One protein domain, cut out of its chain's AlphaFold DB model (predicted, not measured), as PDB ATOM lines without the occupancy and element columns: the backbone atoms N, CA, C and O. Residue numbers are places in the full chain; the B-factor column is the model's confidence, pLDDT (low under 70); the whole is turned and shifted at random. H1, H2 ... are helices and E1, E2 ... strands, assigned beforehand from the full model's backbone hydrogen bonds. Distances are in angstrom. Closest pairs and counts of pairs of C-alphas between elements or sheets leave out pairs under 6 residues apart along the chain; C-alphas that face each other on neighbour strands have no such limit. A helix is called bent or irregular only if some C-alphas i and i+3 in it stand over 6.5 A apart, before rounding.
ATOM      1  N   TYR A  17     185.527 204.985 166.180       95.12
ATOM      2  CA  TYR A  17     186.213 205.442 167.379       95.12
ATOM      3  C   TYR A  17     186.234 204.353 168.446       95.12
ATOM      4  O   TYR A  17     185.229 203.701 168.720       95.12
ATOM      5  N   TRP A  18     187.374 204.207 169.107       96.56
ATOM      6  CA  TRP A  18     187.500 203.467 170.351       96.56
ATOM      7  C   TRP A  18     188.118 204.378 171.409       96.56
ATOM      8  O   TRP A  18     189.124 205.037 171.160       96.56
ATOM      9  N   GLY A  19     187.519 204.413 172.594       96.44
ATOM     10  CA  GLY A  19     187.976 205.219 173.719       96.44
ATOM     11  C   GLY A  19     188.168 204.366 174.960       96.44
ATOM     12  O   GLY A  19     187.398 203.435 175.196       96.44
ATOM     13  N   ALA A  20     189.177 204.694 175.763       96.38
ATOM     14  CA  ALA A  20     189.483 203.974 176.990       96.38
ATOM     15  C   ALA A  20     190.087 204.870 178.067       96.38
ATOM     16  O   ALA A  20     190.951 205.699 177.776       96.38
ATOM     17  N   ARG A  21     189.722 204.609 179.327       95.06
ATOM     18  CA  ARG A  21     190.420 205.151 180.496       95.06
ATOM     19  C   ARG A  21     191.241 204.055 181.162       95.06
ATOM     20  O   ARG A  21     190.696 203.207 181.869       95.06
ATOM     21  N   ALA A  22     192.549 204.089 180.946       94.88
ATOM     22  CA  ALA A  22     193.498 203.145 181.524       94.88
ATOM     23  C   ALA A  22     194.020 203.626 182.884       94.88
ATOM     24  O   ALA A  22     194.061 204.830 183.136       94.88
ATOM     25  N   ILE A  23     194.462 202.696 183.732       93.88
ATOM     26  CA  ILE A  23     195.253 202.987 184.936       93.88
ATOM     27  C   ILE A  23     196.730 203.074 184.549       93.88
ATOM     28  O   ILE A  23     197.221 202.238 183.790       93.88
ATOM     29  N   LEU A  24     197.428 204.060 185.102       91.56
ATOM     30  CA  LEU A  24     198.881 204.148 185.134       91.56
ATOM     31  C   LEU A  24     199.363 203.870 186.559       91.56
ATOM     32  O   LEU A  24     199.245 204.717 187.442       91.56
ATOM     33  N   GLU A  25     199.932 202.693 186.777       90.50
ATOM     34  CA  GLU A  25     200.469 202.287 188.075       90.50
ATOM     35  C   GLU A  25     201.991 202.396 188.059       90.50
ATOM     36  O   GLU A  25     202.628 202.024 187.074       90.50
ATOM     37  N   ARG A  26     202.597 202.929 189.124       86.44
ATOM     38  CA  ARG A  26     204.062 202.987 189.214       86.44
ATOM     39  C   ARG A  26     204.633 201.579 189.266       86.44
ATOM     40  O   ARG A  26     204.196 200.764 190.070       86.44
ATOM     41  N   ASP A  27     205.647 201.341 188.447       78.31
ATOM     42  CA  ASP A  27     206.439 200.128 188.560       78.31
ATOM     43  C   ASP A  27     207.286 200.203 189.844       78.31
ATOM     44  O   ASP A  27     207.868 201.242 190.163       78.31
ATOM     45  N   SER A  28     207.349 199.114 190.607       72.38
ATOM     46  CA  SER A  28     208.099 199.056 191.866       72.38
ATOM     47  C   SER A  28     209.618 199.083 191.649       72.38
ATOM     48  O   SER A  28     210.361 199.402 192.577       72.38
ATOM     49  N   GLY A  29     210.081 198.793 190.426       74.00
ATOM     50  CA  GLY A  29     211.498 198.732 190.058       74.00
ATOM     51  C   GLY A  29     212.087 199.981 189.390       74.00
ATOM     52  O   GLY A  29     213.279 199.980 189.082       74.00
ATOM     53  N   GLY A  30     211.311 201.042 189.132       78.31
ATOM     54  CA  GLY A  30     211.828 202.203 188.397       78.31
ATOM     55  C   GLY A  30     210.872 203.395 188.291       78.31
ATOM     56  O   GLY A  30     209.762 203.359 188.807       78.31
ATOM     57  N   PRO A  31     211.284 204.482 187.611       81.31
ATOM     58  CA  PRO A  31     210.454 205.682 187.455       81.31
ATOM     59  C   PRO A  31     209.282 205.495 186.472       81.31
ATOM     60  O   PRO A  31     208.456 206.395 186.332       81.31
ATOM     61  N   GLY A  32     209.239 204.363 185.765       87.94
ATOM     62  CA  GLY A  32     208.226 204.021 184.775       87.94
ATOM     63  C   GLY A  32     206.884 203.605 185.370       87.94
ATOM     64  O   GLY A  32     206.724 203.437 186.581       87.94
ATOM     65  N   LYS A  33     205.902 203.426 184.486       91.19
ATOM     66  CA  LYS A  33     204.555 202.989 184.851       91.19
ATOM     67  C   LYS A  33     204.084 201.820 183.997       91.19
ATOM     68  O   LYS A  33     204.355 201.765 182.795       91.19
ATOM     69  N   ALA A  34     203.326 200.925 184.612       92.56
ATOM     70  CA  ALA A  34     202.517 199.936 183.926       92.56
ATOM     71  C   ALA A  34     201.160 200.547 183.539       92.56
ATOM     72  O   ALA A  34     200.592 201.353 184.272       92.56
ATOM     73  N   LEU A  35     200.653 200.172 182.363       94.56
ATOM     74  CA  LEU A  35     199.362 200.622 181.842       94.56
ATOM     75  C   LEU A  35     198.363 199.465 181.889       94.56
ATOM     76  O   LEU A  35     198.617 198.417 181.296       94.56
ATOM     77  N   TYR A  36     197.212 199.651 182.526       94.88
ATOM     78  CA  TYR A  36     196.168 198.625 182.621       94.88
ATOM     79  C   TYR A  36     194.853 199.122 182.028       94.88
ATOM     80  O   TYR A  36     194.344 200.173 182.410       94.88
ATOM     81  N   LEU A  37     194.303 198.355 181.084       95.50
ATOM     82  CA  LEU A  37     192.970 198.605 180.544       95.50
ATOM     83  C   LEU A  37     191.917 197.995 181.466       95.50
ATOM     84  O   LEU A  37     192.111 196.907 182.004       95.50
ATOM     85  N   LEU A  38     190.796 198.693 181.604       92.94
ATOM     86  CA  LEU A  38     189.670 198.282 182.432       92.94
ATOM     87  C   LEU A  38     188.471 197.989 181.524       92.94
ATOM     88  O   LEU A  38     188.086 198.883 180.769       92.94
ATOM     89  N   PRO A  39     187.898 196.771 181.518       88.75
ATOM     90  CA  PRO A  39     186.802 196.420 180.607       88.75
ATOM     91  C   PRO A  39     185.576 197.336 180.722       88.75
ATOM     92  O   PRO A  39     184.940 197.635 179.719       88.75
ATOM     93  N   ASP A  40     185.281 197.826 181.925       91.50
ATOM     94  CA  ASP A  40     184.162 198.721 182.239       91.50
ATOM     95  C   ASP A  40     184.412 200.191 181.857       91.50
ATOM     96  O   ASP A  40     183.507 201.015 181.958       91.50
ATOM     97  N   ARG A  41     185.630 200.540 181.419       92.75
ATOM     98  CA  ARG A  41     186.027 201.923 181.088       92.75
ATOM     99  C   ARG A  41     186.492 202.070 179.651       92.75
ATOM    100  O   ARG A  41     187.453 202.791 179.371       92.75
ATOM    101  N   GLN A  42     185.838 201.343 178.758       94.75
ATOM    102  CA  GLN A  42     186.108 201.361 177.329       94.75
ATOM    103  C   GLN A  42     184.799 201.439 176.556       94.75
ATOM    104  O   GLN A  42     183.771 200.927 176.993       94.75
ATOM    105  N   SER A  43     184.846 202.069 175.391       93.62
ATOM    106  CA  SER A  43     183.703 202.176 174.491       93.62
ATOM    107  C   SER A  43     184.170 202.139 173.047       93.62
ATOM    108  O   SER A  43     185.202 202.720 172.714       93.62
ATOM    109  N   PHE A  44     183.377 201.506 172.192       94.56
ATOM    110  CA  PHE A  44     183.555 201.526 170.748       94.56
ATOM    111  C   PHE A  44     182.303 202.102 170.091       94.56
ATOM    112  O   PHE A  44     181.184 201.769 170.481       94.56
ATOM    113  N   GLU A  45     182.505 202.959 169.101       92.81
ATOM    114  CA  GLU A  45     181.454 203.570 168.304       92.81
ATOM    115  C   GLU A  45     181.828 203.479 166.824       92.81
ATOM    116  O   GLU A  45     182.958 203.777 166.431       92.81
ATOM    117  N   ARG A  46     180.858 203.081 166.001       93.25
ATOM    118  CA  ARG A  46     180.962 203.082 164.545       93.25
ATOM    119  C   ARG A  46     179.698 203.699 163.967       93.25
ATOM    120  O   ARG A  46     178.599 203.233 164.250       93.25
ATOM    121  N   LEU A  47     179.878 204.750 163.186       90.25
ATOM    122  CA  LEU A  47     178.834 205.469 162.476       90.25
ATOM    123  C   LEU A  47     178.779 205.010 161.016       90.25
ATOM    124  O   LEU A  47     179.755 204.485 160.463       90.25
ATOM    125  N   ASP A  48     177.637 205.252 160.381       84.56
ATOM    126  CA  ASP A  48     177.451 204.971 158.962       84.56
ATOM    127  C   ASP A  48     178.465 205.743 158.101       84.56
ATOM    128  O   ASP A  48     178.813 206.898 158.358       84.56
ATOM    129  N   GLY A  49     178.959 205.085 157.051       81.56
ATOM    130  CA  GLY A  49     179.929 205.671 156.124       81.56
ATOM    131  C   GLY A  49     181.387 205.626 156.590       81.56
ATOM    132  O   GLY A  49     182.225 206.256 155.934       81.56
ATOM    133  N   SER A  50     181.704 204.910 157.679       84.38
ATOM    134  CA  SER A  50     183.078 204.473 157.973       84.38
ATOM    135  C   SER A  50     183.599 203.626 156.812       84.38
ATOM    136  O   SER A  50     182.963 202.657 156.393       84.38
ATOM    137  N   GLN A  51     184.749 204.021 156.266       82.56
ATOM    138  CA  GLN A  51     185.360 203.351 155.112       82.56
ATOM    139  C   GLN A  51     186.393 202.299 155.512       82.56
ATOM    140  O   GLN A  51     186.922 201.599 154.648       82.56
ATOM    141  N   LYS A  52     186.727 202.218 156.802       87.88
ATOM    142  CA  LYS A  52     187.754 201.318 157.307       87.88
ATOM    143  C   LYS A  52     187.136 200.049 157.876       87.88
ATOM    144  O   LYS A  52     186.006 200.034 158.368       87.88
ATOM    145  N   ASP A  53     187.903 198.974 157.766       92.31
ATOM    146  CA  ASP A  53     187.537 197.688 158.331       92.31
ATOM    147  C   ASP A  53     187.715 197.697 159.857       92.31
ATOM    148  O   ASP A  53     188.703 198.218 160.382       92.31
ATOM    149  N   GLN A  54     186.732 197.138 160.561       94.56
ATOM    150  CA  GLN A  54     186.708 197.132 162.021       94.56
ATOM    151  C   GLN A  54     187.764 196.179 162.593       94.56
ATOM    152  O   GLN A  54     188.388 196.505 163.605       94.56
ATOM    153  N   ASP A  55     187.989 195.033 161.951       96.06
ATOM    154  CA  ASP A  55     188.968 194.055 162.422       96.06
ATOM    155  C   ASP A  55     190.385 194.600 162.237       96.06
ATOM    156  O   ASP A  55     191.185 194.545 163.169       96.06
ATOM    157  N   ALA A  56     190.670 195.244 161.102       95.94
ATOM    158  CA  ALA A  56     191.926 195.955 160.871       95.94
ATOM    159  C   ALA A  56     192.170 197.073 161.902       95.94
ATOM    160  O   ALA A  56     193.301 197.272 162.353       95.94
ATOM    161  N   PHE A  57     191.120 197.794 162.306       96.69
ATOM    162  CA  PHE A  57     191.223 198.837 163.326       96.69
ATOM    163  C   PHE A  57     191.592 198.267 164.697       96.69
ATOM    164  O   PHE A  57     192.529 198.751 165.337       96.69
ATOM    165  N   PHE A  58     190.902 197.217 165.145       97.44
ATOM    166  CA  PHE A  58     191.221 196.580 166.421       97.44
ATOM    167  C   PHE A  58     192.553 195.829 166.394       97.44
ATOM    168  O   PHE A  58     193.273 195.856 167.394       97.44
ATOM    169  N   ASP A  59     192.917 195.207 165.274       97.88
ATOM    170  CA  ASP A  59     194.231 194.587 165.100       97.88
ATOM    171  C   ASP A  59     195.342 195.628 165.260       97.88
ATOM    172  O   ASP A  59     196.254 195.446 166.069       97.88
ATOM    173  N   TRP A  60     195.215 196.785 164.604       98.12
ATOM    174  CA  TRP A  60     196.165 197.882 164.760       98.12
ATOM    175  C   TRP A  60     196.229 198.409 166.204       98.12
ATOM    176  O   TRP A  60     197.324 198.621 166.739       98.12
ATOM    177  N   ILE A  61     195.083 198.577 166.878       97.94
ATOM    178  CA  ILE A  61     195.052 198.993 168.290       97.94
ATOM    179  C   ILE A  61     195.835 198.003 169.161       97.94
ATOM    180  O   ILE A  61     196.676 198.415 169.966       97.94
ATOM    181  N   ASN A  62     195.584 196.705 168.993       97.69
ATOM    182  CA  ASN A  62     196.137 195.661 169.851       97.69
ATOM    183  C   ASN A  62     197.610 195.351 169.560       97.69
ATOM    184  O   ASN A  62     198.358 195.033 170.486       97.69
ATOM    185  N   THR A  63     198.040 195.458 168.303       97.56
ATOM    186  CA  THR A  63     199.396 195.073 167.883       97.56
ATOM    187  C   THR A  63     200.359 196.252 167.771       97.56
ATOM    188  O   THR A  63     201.572 196.047 167.847       97.56
ATOM    189  N   LYS A  64     199.855 197.486 167.625       98.06
ATOM    190  CA  LYS A  64     200.681 198.693 167.446       98.06
ATOM    191  C   LYS A  64     200.418 199.748 168.514       98.06
ATOM    192  O   LYS A  64     201.324 200.049 169.291       98.06
ATOM    193  N   ALA A  65     199.201 200.287 168.591       97.69
ATOM    194  CA  ALA A  65     198.930 201.460 169.426       97.69
ATOM    195  C   ALA A  65     199.104 201.167 170.927       97.69
ATOM    196  O   ALA A  65     199.845 201.865 171.617       97.69
ATOM    197  N   LEU A  66     198.469 200.112 171.446       98.06
ATOM    198  CA  LEU A  66     198.561 199.752 172.865       98.06
ATOM    199  C   LEU A  66     199.969 199.304 173.288       98.06
ATOM    200  O   LEU A  66     200.425 199.765 174.340       98.06
ATOM    201  N   PRO A  67     200.687 198.445 172.534       98.06
ATOM    202  CA  PRO A  67     202.079 198.126 172.843       98.06
ATOM    203  C   PRO A  67     202.978 199.361 172.924       98.06
ATOM    204  O   PRO A  67     203.792 199.465 173.845       98.06
ATOM    205  N   GLU A  68     202.788 200.326 172.024       98.00
ATOM    206  CA  GLU A  68     203.561 201.566 172.021       98.00
ATOM    207  C   GLU A  68     203.217 202.461 173.220       98.00
ATOM    208  O   GLU A  68     204.116 202.915 173.929       98.00
ATOM    209  N   LEU A  69     201.933 202.627 173.556       97.25
ATOM    210  CA  LEU A  69     201.531 203.342 174.776       97.25
ATOM    211  C   LEU A  69     202.114 202.698 176.044       97.25
ATOM    212  O   LEU A  69     202.552 203.403 176.953       97.25
ATOM    213  N   ARG A  70     202.183 201.363 176.104       96.19
ATOM    214  CA  ARG A  70     202.828 200.633 177.211       96.19
ATOM    215  C   ARG A  70     204.337 200.873 177.260       96.19
ATOM    216  O   ARG A  70     204.906 200.924 178.349       96.19
ATOM    217  N   ARG A  71     205.015 200.986 176.114       95.94
ATOM    218  CA  ARG A  71     206.439 201.359 176.052       95.94
ATOM    219  C   ARG A  71     206.648 202.775 176.590       95.94
ATOM    220  O   ARG A  71     207.448 202.960 177.499       95.94
ATOM    221  N   LEU A  72     205.855 203.733 176.118       94.94
ATOM    222  CA  LEU A  72     205.920 205.134 176.542       94.94
ATOM    223  C   LEU A  72     205.605 205.314 178.038       94.94
ATOM    224  O   LEU A  72     206.264 206.099 178.720       94.94
ATOM    225  N   ALA A  73     204.654 204.549 178.582       93.19
ATOM    226  CA  ALA A  73     204.369 204.533 180.017       93.19
ATOM    227  C   ALA A  73     205.567 204.035 180.845       93.19
ATOM    228  O   ALA A  73     205.927 204.667 181.843       93.19
ATOM    229  N   ARG A  74     206.241 202.965 180.401       92.94
ATOM    230  CA  ARG A  74     207.471 202.458 181.040       92.94
ATOM    231  C   ARG A  74     208.622 203.461 180.970       92.94
ATOM    232  O   ARG A  74     209.410 203.549 181.902       92.94
ATOM    233  N   GLU A  75     208.674 204.266 179.917       92.38
ATOM    234  CA  GLU A  75     209.639 205.362 179.756       92.38
ATOM    235  C   GLU A  75     209.238 206.643 180.506       92.38
ATOM    236  O   GLU A  75     209.893 207.675 180.365       92.38
ATOM    237  N   ASN A  76     208.168 206.589 181.308       89.12
ATOM    238  CA  ASN A  76     207.649 207.709 182.090       89.12
ATOM    239  C   ASN A  76     207.315 208.949 181.229       89.12
ATOM    240  O   ASN A  76     207.469 210.085 181.665       89.12
ATOM    241  N   ARG A  77     206.822 208.733 180.001       90.25
ATOM    242  CA  ARG A  77     206.426 209.790 179.043       90.25
ATOM    243  C   ARG A  77     205.066 210.437 179.338       90.25
ATOM    244  O   ARG A  77     204.638 211.300 178.584       90.25
ATOM    245  N   PHE A  78     204.387 209.983 180.391       88.94
ATOM    246  CA  PHE A  78     203.100 210.493 180.878       88.94
ATOM    247  C   PHE A  78     203.271 211.026 182.306       88.94
ATOM    248  O   PHE A  78     202.653 210.534 183.264       88.94
ATOM    249  N   TYR A  79     204.222 211.939 182.472       82.00
ATOM    250  CA  TYR A  79     204.632 212.483 183.761       82.00
ATOM    251  C   TYR A  79     204.005 213.853 184.011       82.00
ATOM    252  O   TYR A  79     203.503 214.109 185.113       82.00
ATOM    253  N   GLU A  80     204.003 214.711 182.995       82.31
ATOM    254  CA  GLU A  80     203.384 216.022 183.050       82.31
ATOM    255  C   GLU A  80     201.881 215.927 182.793       82.31
ATOM    256  O   GLU A  80     201.368 215.039 182.111       82.31
ATOM    257  N   TRP A  81     201.148 216.872 183.370       76.06
ATOM    258  CA  TRP A  81     199.688 216.906 183.300       76.06
ATOM    259  C   TRP A  81     199.149 217.099 181.871       76.06
ATOM    260  O   TRP A  81     198.042 216.641 181.585       76.06
ATOM    261  N   ASN A  82     199.953 217.728 181.006       80.75
ATOM    262  CA  ASN A  82     199.663 218.062 179.609       80.75
ATOM    263  C   ASN A  82     200.353 217.160 178.589       80.75
ATOM    264  O   ASN A  82     200.321 217.467 177.397       80.75
ATOM    265  N   ASP A  83     200.993 216.074 179.026       88.75
ATOM    266  CA  ASP A  83     201.612 215.160 178.075       88.75
ATOM    267  C   ASP A  83     200.549 214.645 177.093       88.75
ATOM    268  O   ASP A  83     199.495 214.130 177.486       88.75
ATOM    269  N   LEU A  84     200.836 214.820 175.805       92.50
ATOM    270  CA  LEU A  84     200.020 214.350 174.698       92.50
ATOM    271  C   LEU A  84     200.898 213.503 173.791       92.50
ATOM    272  O   LEU A  84     201.865 213.979 173.197       92.50
ATOM    273  N   VAL A  85     200.532 212.235 173.671       95.00
ATOM    274  CA  VAL A  85     201.131 211.316 172.711       95.00
ATOM    275  C   VAL A  85     200.176 211.151 171.547       95.00
ATOM    276  O   VAL A  85     198.972 211.013 171.749       95.00
ATOM    277  N   THR A  86     200.732 211.148 170.340       96.19
ATOM    278  CA  THR A  86     200.019 210.872 169.093       96.19
ATOM    279  C   THR A  86     200.744 209.741 168.366       96.19
ATOM    280  O   THR A  86     201.957 209.818 168.176       96.19
ATOM    281  N   ILE A  87     200.019 208.689 167.990       97.25
ATOM    282  CA  ILE A  87     200.519 207.524 167.252       97.25
ATOM    283  C   ILE A  87     199.642 207.364 166.016       97.25
ATOM    284  O   ILE A  87     198.427 207.236 166.139       97.25
ATOM    285  N   GLN A  88     200.253 207.337 164.838       96.94
ATOM    286  CA  GLN A  88     199.554 207.144 163.572       96.94
ATOM    287  C   GLN A  88     199.937 205.790 162.965       96.94
ATOM    288  O   GLN A  88     201.072 205.338 163.131       96.94
ATOM    289  N   SER A  89     199.000 205.125 162.289       95.75
ATOM    290  CA  SER A  89     199.323 203.944 161.481       95.75
ATOM    291  C   SER A  89     200.225 204.321 160.300       95.75
ATOM    292  O   SER A  89     200.196 205.453 159.819       95.75
ATOM    293  N   GLU A  90     201.033 203.373 159.820       93.50
ATOM    294  CA  GLU A  90     202.001 203.609 158.733       93.50
ATOM    295  C   GLU A  90     201.333 204.076 157.430       93.50
ATOM    296  O   GLU A  90     201.878 204.906 156.707       93.50
ATOM    297  N   ASP A  91     200.128 203.577 157.153       91.88
ATOM    298  CA  ASP A  91     199.297 203.958 156.007       91.88
ATOM    299  C   ASP A  91     198.470 205.236 156.246       91.88
ATOM    300  O   ASP A  91     197.724 205.674 155.367       91.88
ATOM    301  N   GLY A  92     198.568 205.825 157.440       93.31
ATOM    302  CA  GLY A  92     197.827 207.010 157.848       93.31
ATOM    303  C   GLY A  92     196.333 206.791 158.091       93.31
ATOM    304  O   GLY A  92     195.637 207.767 158.364       93.31
ATOM    305  N   ALA A  93     195.826 205.556 158.006       93.75
ATOM    306  CA  ALA A  93     194.405 205.240 158.134       93.75
ATOM    307  C   ALA A  93     193.850 205.400 159.556       93.75
ATOM    308  O   ALA A  93     192.651 205.638 159.711       93.75
ATOM    309  N   PHE A  94     194.695 205.265 160.577       96.19
ATOM    310  CA  PHE A  94     194.299 205.287 161.980       96.19
ATOM    311  C   PHE A  94     195.174 206.232 162.792       96.19
ATOM    312  O   PHE A  94     196.366 206.403 162.528       96.19
ATOM    313  N   MET A  95     194.569 206.824 163.814       96.62
ATOM    314  CA  MET A  95     195.228 207.712 164.760       96.62
ATOM    315  C   MET A  95     194.875 207.297 166.181       96.62
ATOM    316  O   MET A  95     193.748 206.895 166.451       96.62
ATOM    317  N   CYS A  96     195.835 207.417 167.088       97.50
ATOM    318  CA  CYS A  96     195.664 207.229 168.517       97.50
ATOM    319  C   CYS A  96     196.253 208.429 169.246       97.50
ATOM    320  O   CYS A  96     197.398 208.810 169.003       97.50
ATOM    321  N   GLN A  97     195.481 209.006 170.160       96.62
ATOM    322  CA  GLN A  97     195.959 210.010 171.092       96.62
ATOM    323  C   GLN A  97     195.749 209.563 172.527       96.62
ATOM    324  O   GLN A  97     194.692 209.040 172.884       96.62
ATOM    325  N   ALA A  98     196.750 209.822 173.361       95.38
ATOM    326  CA  ALA A  98     196.697 209.515 174.778       95.38
ATOM    327  C   ALA A  98     197.207 210.684 175.620       95.38
ATOM    328  O   ALA A  98     198.252 211.263 175.320       95.38
ATOM    329  N   THR A  99     196.476 211.009 176.687       93.56
ATOM    330  CA  THR A  99     196.845 212.085 177.612       93.56
ATOM    331  C   THR A  99     196.380 211.797 179.047       93.56
ATOM    332  O   THR A  99     195.312 211.205 179.244       93.56
ATOM    333  N   PRO A 100     197.143 212.195 180.084       90.38
ATOM    334  CA  PRO A 100     196.722 212.052 181.476       90.38
ATOM    335  C   PRO A 100     195.548 212.952 181.884       90.38
ATOM    336  O   PRO A 100     194.947 212.698 182.929       90.38
ATOM    337  N   LYS A 101     195.241 214.013 181.117       85.50
ATOM    338  CA  LYS A 101     194.223 215.042 181.432       85.50
ATOM    339  C   LYS A 101     194.252 215.519 182.893       85.50
ATOM    340  O   LYS A 101     193.217 215.605 183.546       85.50
ATOM    341  N   GLY A 102     195.443 215.757 183.445       74.88
ATOM    342  CA  GLY A 102     195.574 216.234 184.829       74.88
ATOM    343  C   GLY A 102     195.045 215.283 185.915       74.88
ATOM    344  O   GLY A 102     194.824 215.718 187.041       74.88
ATOM    345  N   SER A 103     194.878 213.988 185.633       73.94
ATOM    346  CA  SER A 103     194.371 212.977 186.582       73.94
ATOM    347  C   SER A 103     195.365 212.554 187.679       73.94
ATOM    348  O   SER A 103     195.365 211.410 188.125       73.94
ATOM    349  N   TYR A 104     196.268 213.453 188.079       70.38
ATOM    350  CA  TYR A 104     197.315 213.196 189.075       70.38
ATOM    351  C   TYR A 104     198.148 211.935 188.813       70.38
ATOM    352  O   TYR A 104     198.662 211.324 189.745       70.38
ATOM    353  N   ARG A 105     198.363 211.603 187.529       68.38
ATOM    354  CA  ARG A 105     199.248 210.523 187.054       68.38
ATOM    355  C   ARG A 105     198.709 209.101 187.223       68.38
ATOM    356  O   ARG A 105     199.472 208.184 186.917       68.38
ATOM    357  N   GLU A 106     197.453 208.939 187.638       83.81
ATOM    358  CA  GLU A 106     196.812 207.636 187.875       83.81
ATOM    359  C   GLU A 106     196.036 207.110 186.668       83.81
ATOM    360  O   GLU A 106     195.877 205.899 186.529       83.81
ATOM    361  N   TYR A 107     195.568 207.994 185.781       91.62
ATOM    362  CA  TYR A 107     194.809 207.600 184.601       91.62
ATOM    363  C   TYR A 107     195.447 208.087 183.304       91.62
ATOM    364  O   TYR A 107     196.108 209.125 183.247       91.62
ATOM    365  N   LEU A 108     195.199 207.330 182.240       94.12
ATOM    366  CA  LEU A 108     195.490 207.722 180.870       94.12
ATOM    367  C   LEU A 108     194.208 207.624 180.047       94.12
ATOM    368  O   LEU A 108     193.611 206.551 179.949       94.12
ATOM    369  N   TYR A 109     193.795 208.744 179.463       94.44
ATOM    370  CA  TYR A 109     192.667 208.810 178.542       94.44
ATOM    371  C   TYR A 109     193.193 208.554 177.141       94.44
ATOM    372  O   TYR A 109     194.056 209.291 176.667       94.44
ATOM    373  N   ILE A 110     192.686 207.510 176.500       96.56
ATOM    374  CA  ILE A 110     193.123 207.036 175.192       96.56
ATOM    375  C   ILE A 110     191.946 207.162 174.235       96.56
ATOM    376  O   ILE A 110     190.814 206.829 174.588       96.56
ATOM    377  N   GLY A 111     192.198 207.658 173.034       97.00
ATOM    378  CA  GLY A 111     191.246 207.616 171.937       97.00
ATOM    379  C   GLY A 111     191.942 207.189 170.665       97.00
ATOM    380  O   GLY A 111     192.969 207.757 170.309       97.00
ATOM    381  N   CYS A 112     191.370 206.200 169.995       97.25
ATOM    382  CA  CYS A 112     191.770 205.745 168.677       97.25
ATOM    383  C   CYS A 112     190.627 206.021 167.704       97.25
ATOM    384  O   CYS A 112     189.465 205.833 168.062       97.25
ATOM    385  N   TRP A 113     190.929 206.420 166.476       95.88
ATOM    386  CA  TRP A 113     189.916 206.624 165.444       95.88
ATOM    387  C   TRP A 113     190.445 206.393 164.037       95.88
ATOM    388  O   TRP A 113     191.654 206.433 163.791       95.88
ATOM    389  N   GLU A 114     189.517 206.190 163.105       94.44
ATOM    390  CA  GLU A 114     189.817 206.285 161.680       94.44
ATOM    391  C   GLU A 114     190.075 207.734 161.258       94.44
ATOM    392  O   GLU A 114     189.360 208.662 161.643       94.44
ATOM    393  N   VAL A 115     191.097 207.925 160.432       91.19
ATOM    394  CA  VAL A 115     191.396 209.205 159.799       91.19
ATOM    395  C   VAL A 115     190.696 209.226 158.446       91.19
ATOM    396  O   VAL A 115     190.996 208.423 157.559       91.19
TER     397      VAL A 115
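This is residues 17 to 115 of the 119 residues of an uncharacterized protein of Pseudoflavonifractor sp. 60 (UniProt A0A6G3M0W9). One twisted, antiparallel sheet of six strands has a single bent helix, H1, packed on one face, and it curls round the helix's second arm, H1b. E1, E6 and E5 make the middle of the sheet; E2 and E3 lie beside different parts of E1 at one edge, and E4 makes the opposite edge. The printed part has 99 residues, with one named helix and six named strands in the order E1, E2, E3, H1, E4, E5, E6, and its class is mixed, helices and strands. The whole is compact, with a radius of gyration of the C-alphas of 13.7 A, yet elongated in outline, spanning 44 by 27 by 22 A.

The branched sheet has E1, residues 17 to 26, as its strand with three neighbours. On one side of E1 are E2, residues 33 to 36, beside residues 22 to 26, and E3, residues 42 to 46, beside residues 17 to 20. N 25 and O 34 are 2.9 A apart in the hairpin of E1 and E2, and N 17 and O 45 are 2.8 A apart between E1 and E3, both within hydrogen-bond range. On the other side of E1 is E6, residues 107 to 114, with N 20 and O 110 at 2.9 A. E4, residues 85 to 88, E5, residues 94 to 99, and E6 form a meander, each strand the antiparallel neighbour of the one before. N 87 and O 96 are 2.8 A apart between E4 and E5, and N 97 and O 111 are 2.8 A apart between E5 and E6. H1, residues 54 to 74, was assigned as one helix by its hydrogen bonds but is bent: C-alphas 63 and 66 are 6.9 A apart. Its arms, H1a, residues 54 to 63, and H1b, residues 66 to 74, stand at a shallow tilt of 28 degrees and are on the same face of the sheet. H1a has a height over the sheet of 9.6 A and is over E6, slantwise to it at 39 degrees on the local plane; their closest C-alphas, Ile 61 and Cys 112, are 7.5 A apart. The closest C-alphas of H1b and E2, Arg 74 and Lys 33, are 4.8 A apart. In both arms every O i to N i+4 pair is within hydrogen-bond range. E3 and E4 are apart.

E1 begins at C-alpha 17, (186.213, 205.442, 167.379), and is 28.3 A long. E6 is 23.5 A long and ends at C-alpha 114, (189.817, 206.285, 161.680). E5 is 17.2 A, H1a 14.1 A, E3 13.9 A and H1b 12.4 A long.

The two C-alphas farthest apart, those of Gly 29 and Gly 49, are 46.9 A apart. The printed part has no cut and no long link. The mean pLDDT of the printed part is 91.3, and residue 105 alone is under 70.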